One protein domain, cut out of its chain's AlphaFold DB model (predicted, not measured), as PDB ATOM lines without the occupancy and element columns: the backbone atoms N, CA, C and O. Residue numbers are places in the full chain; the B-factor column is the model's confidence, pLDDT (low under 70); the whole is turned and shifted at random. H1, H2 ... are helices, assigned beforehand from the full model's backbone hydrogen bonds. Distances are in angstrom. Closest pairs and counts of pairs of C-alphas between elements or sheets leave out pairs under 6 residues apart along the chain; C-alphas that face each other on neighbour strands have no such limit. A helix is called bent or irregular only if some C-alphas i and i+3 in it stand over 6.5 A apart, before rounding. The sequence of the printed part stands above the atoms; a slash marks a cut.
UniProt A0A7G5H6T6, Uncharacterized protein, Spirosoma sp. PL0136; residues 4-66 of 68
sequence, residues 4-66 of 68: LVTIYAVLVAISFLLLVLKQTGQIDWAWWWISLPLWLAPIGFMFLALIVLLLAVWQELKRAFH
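AT A GLANCE: This is residues 4 to 66 of the 68 residues of an uncharacterized protein of Spirosoma sp. PL0136 (UniProt A0A7G5H6T6). Picture a lopsided helical hairpin: H1 and the kinked first part of H2 fold back on each other, and the rest of H2 sticks out as a long single arm. Residues 42 to 66, of which 42 to 64 belong to H2, stand free and make much of the length. The printed part has 63 residues with two named helices, H1 then H2, and no named strand; its class is all helix. It is extended, with a radius of gyration of the C-alphas of 18.7 A, and it spans 63 by 25 by 8 A, a rod in outline.

HOW THE PARTS SIT: Start with H1, residues 4 to 23, and go on through a short link of 7 residues to H2, residues 31 to 64. The two form a helical hairpin and touch, with 13 pairs of C-alphas within 8 A. Look for the closest C-alphas at Leu 11 and Pro 37, 5.5 A apart. H2 touches H1 with residues 34 to 41 alone. Their lines stand at a shallow tilt of 34 degrees, only just short of steep, and run opposite ways; the line of H2 is a rough one. Near residue 38 you meet a kink of 61 degrees in H2. H2 is irregular: C-alphas 34 and 37 are 7.2 A apart. In H1 every O i to N i+4 pair is within hydrogen-bond range, and in H2 26 of 30 are.

IN THESE COORDINATES: Find C-alpha 4 at (-28.258, 55.163, 19.750); from there H1 runs 28.9 A to C-alpha 23. Find C-alpha 31 at (-32.989, 31.436, 27.222); H2 runs 47.4 A from it to C-alpha 64 at (-7.019, 47.463, -9.090).

THE WHOLE: The two C-alphas farthest apart, those of Thr 24 and His 66, are 63.2 A apart. Without the stretch that stands free, the body of 38 residues spans 32 by 15 by 8 A. The printed part has no cut and no long link. The mean pLDDT of the printed part is 89.7, and residue 66 is under 70.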
ATOM      1  N   LEU A   4     -28.867  56.473  19.529       78.75
ATOM      2  CA  LEU A   4     -28.258  55.163  19.750       78.75
ATOM      3  C   LEU A   4     -28.250  54.770  21.232       78.75
ATOM      4  O   LEU A   4     -28.671  53.673  21.567       78.75
ATOM      5  N   VAL A   5     -27.830  55.674  22.124       83.94
ATOM      6  CA  VAL A   5     -27.757  55.400  23.572       83.94
ATOM      7  C   VAL A   5     -29.145  55.104  24.134       83.94
ATOM      8  O   VAL A   5     -29.296  54.179  24.926       83.94
ATOM      9  N   THR A   6     -30.163  55.837  23.676       88.94
ATOM     10  CA  THR A   6     -31.555  55.587  24.057       88.94
ATOM     11  C   THR A   6     -32.015  54.197  23.614       88.94
ATOM     12  O   THR A   6     -32.608  53.479  24.411       88.94
ATOM     13  N   ILE A   7     -31.699  53.780  22.383       87.69
ATOM     14  CA  ILE A   7     -32.049  52.444  21.875       87.69
ATOM     15  C   ILE A   7     -31.372  51.347  22.708       87.69
ATOM     16  O   ILE A   7     -32.045  50.416  23.139       87.69
ATOM     17  N   TYR A   8     -30.073  51.473  22.998       86.94
ATOM     18  CA  TYR A   8     -29.360  50.499  23.837       86.94
ATOM     19  C   TYR A   8     -29.961  50.409  25.243       86.94
ATOM     20  O   TYR A   8     -30.185  49.308  25.740       86.94
ATOM     21  N   ALA A   9     -30.266  51.549  25.868       90.06
ATOM     22  CA  ALA A   9     -30.884  51.579  27.190       90.06
ATOM     23  C   ALA A   9     -32.253  50.875  27.202       90.06
ATOM     24  O   ALA A   9     -32.539  50.104  28.117       90.06
ATOM     25  N   VAL A  10     -33.068  51.084  26.163       92.06
ATOM     26  CA  VAL A  10     -34.368  50.415  26.009       92.06
ATOM     27  C   VAL A  10     -34.200  48.904  25.835       92.06
ATOM     28  O   VAL A  10     -34.881  48.141  26.516       92.06
ATOM     29  N   LEU A  11     -33.274  48.452  24.983       91.88
ATOM     30  CA  LEU A  11     -33.018  47.020  24.776       91.88
ATOM     31  C   LEU A  11     -32.569  46.325  26.068       91.88
ATOM     32  O   LEU A  11     -33.065  45.247  26.393       91.88
ATOM     33  N   VAL A  12     -31.683  46.965  26.838       91.44
ATOM     34  CA  VAL A  12     -31.231  46.451  28.140       91.44
ATOM     35  C   VAL A  12     -32.392  46.364  29.131       91.44
ATOM     36  O   VAL A  12     -32.547  45.338  29.796       91.44
ATOM     37  N   ALA A  13     -33.241  47.393  29.204       94.19
ATOM     38  CA  ALA A  13     -34.411  47.391  30.081       94.19
ATOM     39  C   ALA A  13     -35.400  46.266  29.729       94.19
ATOM     40  O   ALA A  13     -35.878  45.564  30.621       94.19
ATOM     41  N   ILE A  14     -35.660  46.044  28.435       94.56
ATOM     42  CA  ILE A  14     -36.527  44.958  27.954       94.56
ATOM     43  C   ILE A  14     -35.944  43.593  28.330       94.56
ATOM     44  O   ILE A  14     -36.667  42.738  28.841       94.56
ATOM     45  N   SER A  15     -34.641  43.378  28.135       94.00
ATOM     46  CA  SER A  15     -33.994  42.125  28.538       94.00
ATOM     47  C   SER A  15     -34.068  41.882  30.041       94.00
ATOM     48  O   SER A  15     -34.305  40.749  30.457       94.00
ATOM     49  N   PHE A  16     -33.922  42.926  30.859       95.06
ATOM     50  CA  PHE A  16     -34.055  42.799  32.307       95.06
ATOM     51  C   PHE A  16     -35.489  42.438  32.717       95.06
ATOM     52  O   PHE A  16     -35.688  41.555  33.547       95.06
ATOM     53  N   LEU A  17     -36.495  43.046  32.081       95.81
ATOM     54  CA  LEU A  17     -37.902  42.708  32.306       95.81
ATOM     55  C   LEU A  17     -38.199  41.239  31.960       95.81
ATOM     56  O   LEU A  17     -38.819  40.532  32.753       95.81
ATOM     57  N   LEU A  18     -37.722  40.761  30.806       95.62
ATOM     58  CA  LEU A  18     -37.884  39.363  30.387       95.62
ATOM     59  C   LEU A  18     -37.176  38.394  31.343       95.62
ATOM     60  O   LEU A  18     -37.708  37.324  31.641       95.62
ATOM     61  N   LEU A  19     -36.003  38.773  31.856       95.56
ATOM     62  CA  LEU A  19     -35.272  37.989  32.849       95.56
ATOM     63  C   LEU A  19     -36.088  37.832  34.138       95.56
ATOM     64  O   LEU A  19     -36.228  36.718  34.640       95.56
ATOM     65  N   VAL A  20     -36.653  38.929  34.648       96.50
ATOM     66  CA  VAL A  20     -37.493  38.907  35.853       96.50
ATOM     67  C   VAL A  20     -38.720  38.024  35.628       96.50
ATOM     68  O   VAL A  20     -38.975  37.130  36.429       96.50
ATOM     69  N   LEU A  21     -39.424  38.192  34.503       96.31
ATOM     70  CA  LEU A  21     -40.591  37.370  34.161       96.31
ATOM     71  C   LEU A  21     -40.250  35.871  34.126       96.31
ATOM     72  O   LEU A  21     -40.991  35.064  34.691       96.31
ATOM     73  N   LYS A  22     -39.102  35.500  33.545       94.69
ATOM     74  CA  LYS A  22     -38.600  34.117  33.523       94.69
ATOM     75  C   LYS A  22     -38.313  33.587  34.925       94.69
ATOM     76  O   LYS A  22     -38.703  32.468  35.236       94.69
ATOM     77  N   GLN A  23     -37.655  34.377  35.776       96.12
ATOM     78  CA  GLN A  23     -37.349  33.961  37.149       96.12
ATOM     79  C   GLN A  23     -38.599  33.827  38.021       96.12
ATOM     80  O   GLN A  23     -38.654  32.952  38.877       96.12
ATOM     81  N   THR A  24     -39.622  34.642  37.767       96.62
ATOM     82  CA  THR A  24     -40.928  34.538  38.437       96.62
ATOM     83  C   THR A  24     -41.838  33.444  37.869       96.62
ATOM     84  O   THR A  24     -42.970  33.308  38.326       96.62
ATOM     85  N   GLY A  25     -41.380  32.680  36.871       95.06
ATOM     86  CA  GLY A  25     -42.159  31.600  36.257       95.06
ATOM     87  C   GLY A  25     -43.357  32.073  35.427       95.06
ATOM     88  O   GLY A  25     -44.262  31.293  35.167       95.06
ATOM     89  N   GLN A  26     -43.387  33.346  35.017       97.12
ATOM     90  CA  GLN A  26     -44.462  33.901  34.179       97.12
ATOM     91  C   GLN A  26     -44.276  33.558  32.692       97.12
ATOM     92  O   GLN A  26     -45.229  33.622  31.919       97.12
ATOM     93  N   ILE A  27     -43.047  33.219  32.278       95.50
ATOM     94  CA  ILE A  27     -42.717  32.806  30.909       95.50
ATOM     95  C   ILE A  27     -41.784  31.589  30.902       95.50
ATOM     96  O   ILE A  27     -40.748  31.573  31.565       95.50
ATOM     97  N   ASP A  28     -42.088  30.612  30.049       94.69
ATOM     98  CA  ASP A  28     -41.289  29.383  29.908       94.69
ATOM     99  C   ASP A  28     -40.360  29.385  28.691       94.69
ATOM    100  O   ASP A  28     -39.702  28.393  28.385       94.69
ATOM    101  N   TRP A  29     -40.223  30.527  28.018       94.06
ATOM    102  CA  TRP A  29     -39.442  30.654  26.788       94.06
ATOM    103  C   TRP A  29     -37.983  30.222  26.951       94.06
ATOM    104  O   TRP A  29     -37.386  30.367  28.020       94.06
ATOM    105  N   ALA A  30     -37.382  29.722  25.872       93.25
ATOM    106  CA  ALA A  30     -35.964  29.382  25.861       93.25
ATOM    107  C   ALA A  30     -35.089  30.610  26.181       93.25
ATOM    108  O   ALA A  30     -35.394  31.731  25.772       93.25
ATOM    109  N   TRP A  31     -33.954  30.387  26.850       89.81
ATOM    110  CA  TRP A  31     -32.989  31.436  27.222       89.81
ATOM    111  C   TRP A  31     -32.494  32.278  26.038       89.81
ATOM    112  O   TRP A  31     -32.171  33.459  26.192       89.81
ATOM    113  N   TRP A  32     -32.497  31.695  24.839       89.50
ATOM    114  CA  TRP A  32     -32.173  32.405  23.608       89.50
ATOM    115  C   TRP A  32     -33.124  33.581  23.338       89.50
ATOM    116  O   TRP A  32     -32.679  34.667  22.984       89.50
ATOM    117  N   TRP A  33     -34.425  33.413  23.599       89.69
ATOM    118  CA  TRP A  33     -35.425  34.467  23.397       89.69
ATOM    119  C   TRP A  33     -35.308  35.607  24.413       89.69
ATOM    120  O   TRP A  33     -35.553  36.759  24.073       89.69
ATOM    121  N   ILE A  34     -34.873  35.309  25.639       91.44
ATOM    122  CA  ILE A  34     -34.685  36.309  26.706       91.44
ATOM    123  C   ILE A  34     -33.461  37.186  26.430       91.44
ATOM    124  O   ILE A  34     -33.476  38.393  26.677       91.44
ATOM    125  N   SER A  35     -32.397  36.583  25.898       90.12
ATOM    126  CA  SER A  35     -31.170  37.301  25.544       90.12
ATOM    127  C   SER A  35     -31.248  37.995  24.181       90.12
ATOM    128  O   SER A  35     -30.452  38.896  23.932       90.12
ATOM    129  N   LEU A  36     -32.210  37.644  23.317       90.56
ATOM    130  CA  LEU A  36     -32.372  38.189  21.958       90.56
ATOM    131  C   LEU A  36     -32.262  39.727  21.865       90.56
ATOM    132  O   LEU A  36     -31.537  40.201  20.986       90.56
ATOM    133  N   PRO A  37     -32.886  40.531  22.754       89.50
ATOM    134  CA  PRO A  37     -32.771  41.986  22.673       89.50
ATOM    135  C   PRO A  37     -31.340  42.503  22.895       89.50
ATOM    136  O   PRO A  37     -30.962  43.507  22.294       89.50
ATOM    137  N   LEU A  38     -30.513  41.796  23.676       86.75
ATOM    138  CA  LEU A  38     -29.089  42.115  23.838       86.75
ATOM    139  C   LEU A  38     -28.276  41.782  22.584       86.75
ATOM    140  O   LEU A  38     -27.289  42.460  22.315       86.75
ATOM    141  N   TRP A  39     -28.684  40.775  21.805       84.75
ATOM    142  CA  TRP A  39     -28.002  40.377  20.568       84.75
ATOM    143  C   TRP A  39     -28.303  41.302  19.383       84.75
ATOM    144  O   TRP A  39     -27.461  41.449  18.499       84.75
ATOM    145  N   LEU A  40     -29.460  41.972  19.363       83.75
ATOM    146  CA  LEU A  40     -29.833  42.899  18.281       83.75
ATOM    147  C   LEU A  40     -28.818  44.038  18.093       83.75
ATOM    148  O   LEU A  40     -28.536  44.455  16.970       83.75
ATOM    149  N   ALA A  41     -28.237  44.497  19.195       79.00
ATOM    150  CA  ALA A  41     -27.213  45.528  19.245       79.00
ATOM    151  C   ALA A  41     -25.913  45.151  18.486       79.00
ATOM    152  O   ALA A  41     -25.581  45.810  17.494       79.00
ATOM    153  N   PRO A  42     -25.172  44.098  18.889       79.19
ATOM    154  CA  PRO A  42     -23.950  43.683  18.207       79.19
ATOM    155  C   PRO A  42     -24.205  43.135  16.799       79.19
ATOM    156  O   PRO A  42     -23.380  43.366  15.919       79.19
ATOM    157  N   ILE A  43     -25.344  42.476  16.540       84.12
ATOM    158  CA  ILE A  43     -25.674  41.964  15.197       84.12
ATOM    159  C   ILE A  43     -25.800  43.114  14.194       84.12
ATOM    160  O   ILE A  43     -25.217  43.043  13.113       84.12
ATOM    161  N   GLY A  44     -26.504  44.194  14.553       79.19
ATOM    162  CA  GLY A  44     -26.634  45.364  13.681       79.19
ATOM    163  C   GLY A  44     -25.284  46.014  13.369       79.19
ATOM    164  O   GLY A  44     -25.003  46.356  12.219       79.19
ATOM    165  N   PHE A  45     -24.413  46.117  14.374       80.88
ATOM    166  CA  PHE A  45     -23.065  46.661  14.199       80.88
ATOM    167  C   PHE A  45     -22.180  45.762  13.325       80.88
ATOM    168  O   PHE A  45     -21.448  46.256  12.470       80.88
ATOM    169  N   MET A  46     -22.281  44.442  13.498       86.88
ATOM    170  CA  MET A  46     -21.535  43.457  12.717       86.88
ATOM    171  C   MET A  46     -21.959  43.464  11.245       86.88
ATOM    172  O   MET A  46     -21.103  43.455  10.363       86.88
ATOM    173  N   PHE A  47     -23.263  43.553  10.965       87.69
ATOM    174  CA  PHE A  47     -23.773  43.692   9.599       87.69
ATOM    175  C   PHE A  47     -23.294  44.985   8.937       87.69
ATOM    176  O   PHE A  47     -22.849  44.956   7.791       87.69
ATOM    177  N   LEU A  48     -23.335  46.108   9.658       87.44
ATOM    178  CA  LEU A  48     -22.832  47.379   9.143       87.44
ATOM    179  C   LEU A  48     -21.332  47.297   8.828       87.44
ATOM    180  O   LEU A  48     -20.914  47.710   7.750       87.44
ATOM    181  N   ALA A  49     -20.534  46.725   9.734       90.00
ATOM    182  CA  ALA A  49     -19.102  46.533   9.525       90.00
ATOM    183  C   ALA A  49     -18.814  45.637   8.310       90.00
ATOM    184  O   ALA A  49     -17.937  45.958   7.509       90.00
ATOM    185  N   LEU A  50     -19.585  44.561   8.129       94.19
ATOM    186  CA  LEU A  50     -19.469  43.678   6.972       94.19
ATOM    187  C   LEU A  50     -19.789  44.414   5.666       94.19
ATOM    188  O   LEU A  50     -19.043  44.288   4.702       94.19
ATOM    189  N   ILE A  51     -20.851  45.224   5.635       93.94
ATOM    190  CA  ILE A  51     -21.204  46.037   4.461       93.94
ATOM    191  C   ILE A  51     -20.088  47.035   4.145       93.94
ATOM    192  O   ILE A  51     -19.679  47.149   2.992       93.94
ATOM    193  N   VAL A  52     -19.565  47.734   5.155       93.81
ATOM    194  CA  VAL A  52     -18.454  48.683   4.980       93.81
ATOM    195  C   VAL A  52     -17.217  47.974   4.433       93.81
ATOM    196  O   VAL A  52     -16.598  48.480   3.498       93.81
ATOM    197  N   LEU A  53     -16.888  46.790   4.955       95.19
ATOM    198  CA  LEU A  53     -15.777  45.976   4.467       95.19
ATOM    199  C   LEU A  53     -15.985  45.558   3.008       95.19
ATOM    200  O   LEU A  53     -15.085  45.733   2.192       95.19
ATOM    201  N   LEU A  54     -17.173  45.060   2.658       95.25
ATOM    202  CA  LEU A  54     -17.507  44.672   1.286       95.25
ATOM    203  C   LEU A  54     -17.408  45.858   0.323       95.25
ATOM    204  O   LEU A  54     -16.867  45.710  -0.769       95.25
ATOM    205  N   LEU A  55     -17.882  47.039   0.729       95.12
ATOM    206  CA  LEU A  55     -17.762  48.263  -0.064       95.12
ATOM    207  C   LEU A  55     -16.303  48.703  -0.216       95.12
ATOM    208  O   LEU A  55     -15.911  49.099  -1.312       95.12
ATOM    209  N   ALA A  56     -15.499  48.619   0.844       93.62
ATOM    210  CA  ALA A  56     -14.076  48.946   0.792       93.62
ATOM    211  C   ALA A  56     -13.330  48.005  -0.167       93.62
ATOM    212  O   ALA A  56     -12.648  48.469  -1.080       93.62
ATOM    213  N   VAL A  57     -13.553  46.695  -0.040       94.69
ATOM    214  CA  VAL A  57     -12.981  45.676  -0.933       94.69
ATOM    215  C   VAL A  57     -13.447  45.888  -2.373       94.69
ATOM    216  O   VAL A  57     -12.640  45.839  -3.295       94.69
ATOM    217  N   TRP A  58     -14.729  46.189  -2.587       92.38
ATOM    218  CA  TRP A  58     -15.264  46.502  -3.911       92.38
ATOM    219  C   TRP A  58     -14.588  47.728  -4.533       92.38
ATOM    220  O   TRP A  58     -14.255  47.722  -5.719       92.38
ATOM    221  N   GLN A  59     -14.356  48.781  -3.745       92.00
ATOM    222  CA  GLN A  59     -13.650  49.973  -4.212       92.00
ATOM    223  C   GLN A  59     -12.196  49.673  -4.571       92.00
ATOM    224  O   GLN A  59     -11.725  50.155  -5.601       92.00
ATOM    225  N   GLU A  60     -11.492  48.882  -3.764       89.62
ATOM    226  CA  GLU A  60     -10.117  48.480  -4.064       89.62
ATOM    227  C   GLU A  60     -10.038  47.590  -5.301       89.62
ATOM    228  O   GLU A  60      -9.218  47.854  -6.177       89.62
ATOM    229  N   LEU A  61     -10.944  46.622  -5.446       88.38
ATOM    230  CA  LEU A  61     -11.048  45.800  -6.650       88.38
ATOM    231  C   LEU A  61     -11.321  46.657  -7.885       88.38
ATOM    232  O   LEU A  61     -10.652  46.487  -8.899       88.38
ATOM    233  N   LYS A  62     -12.240  47.627  -7.801       85.31
ATOM    234  CA  LYS A  62     -12.521  48.551  -8.909       85.31
ATOM    235  C   LYS A  62     -11.299  49.403  -9.273       85.31
ATOM    236  O   LYS A  62     -11.079  49.669 -10.452       85.31
ATOM    237  N   ARG A  63     -10.494  49.820  -8.289       83.75
ATOM    238  CA  ARG A  63      -9.233  50.551  -8.523       83.75
ATOM    239  C   ARG A  63      -8.161  49.657  -9.145       83.75
ATOM    240  O   ARG A  63      -7.497  50.097 -10.078       83.75
ATOM    241  N   ALA A  64      -8.020  48.430  -8.647       80.94
ATOM    242  CA  ALA A  64      -7.019  47.463  -9.090       80.94
ATOM    243  C   ALA A  64      -7.304  46.930 -10.497       80.94
ATOM    244  O   ALA A  64      -6.379  46.757 -11.285       80.94
ATOM    245  N   PHE A  65      -8.576  46.708 -10.833       78.69
ATOM    246  CA  PHE A  65      -8.962  46.181 -12.139       78.69
ATOM    247  C   PHE A  65      -9.041  47.222 -13.249       78.69
ATOM    248  O   PHE A  65      -9.203  46.798 -14.387       78.69
ATOM    249  N   HIS A  66      -8.924  48.523 -12.940       60.66
ATOM    250  CA  HIS A  66      -8.806  49.641 -13.891       60.66
ATOM    251  C   HIS A  66      -9.408  49.350 -15.279       60.66
ATOM    252  O   HIS A  66      -8.735  49.446 -16.306       60.66
TER     253      HIS A  66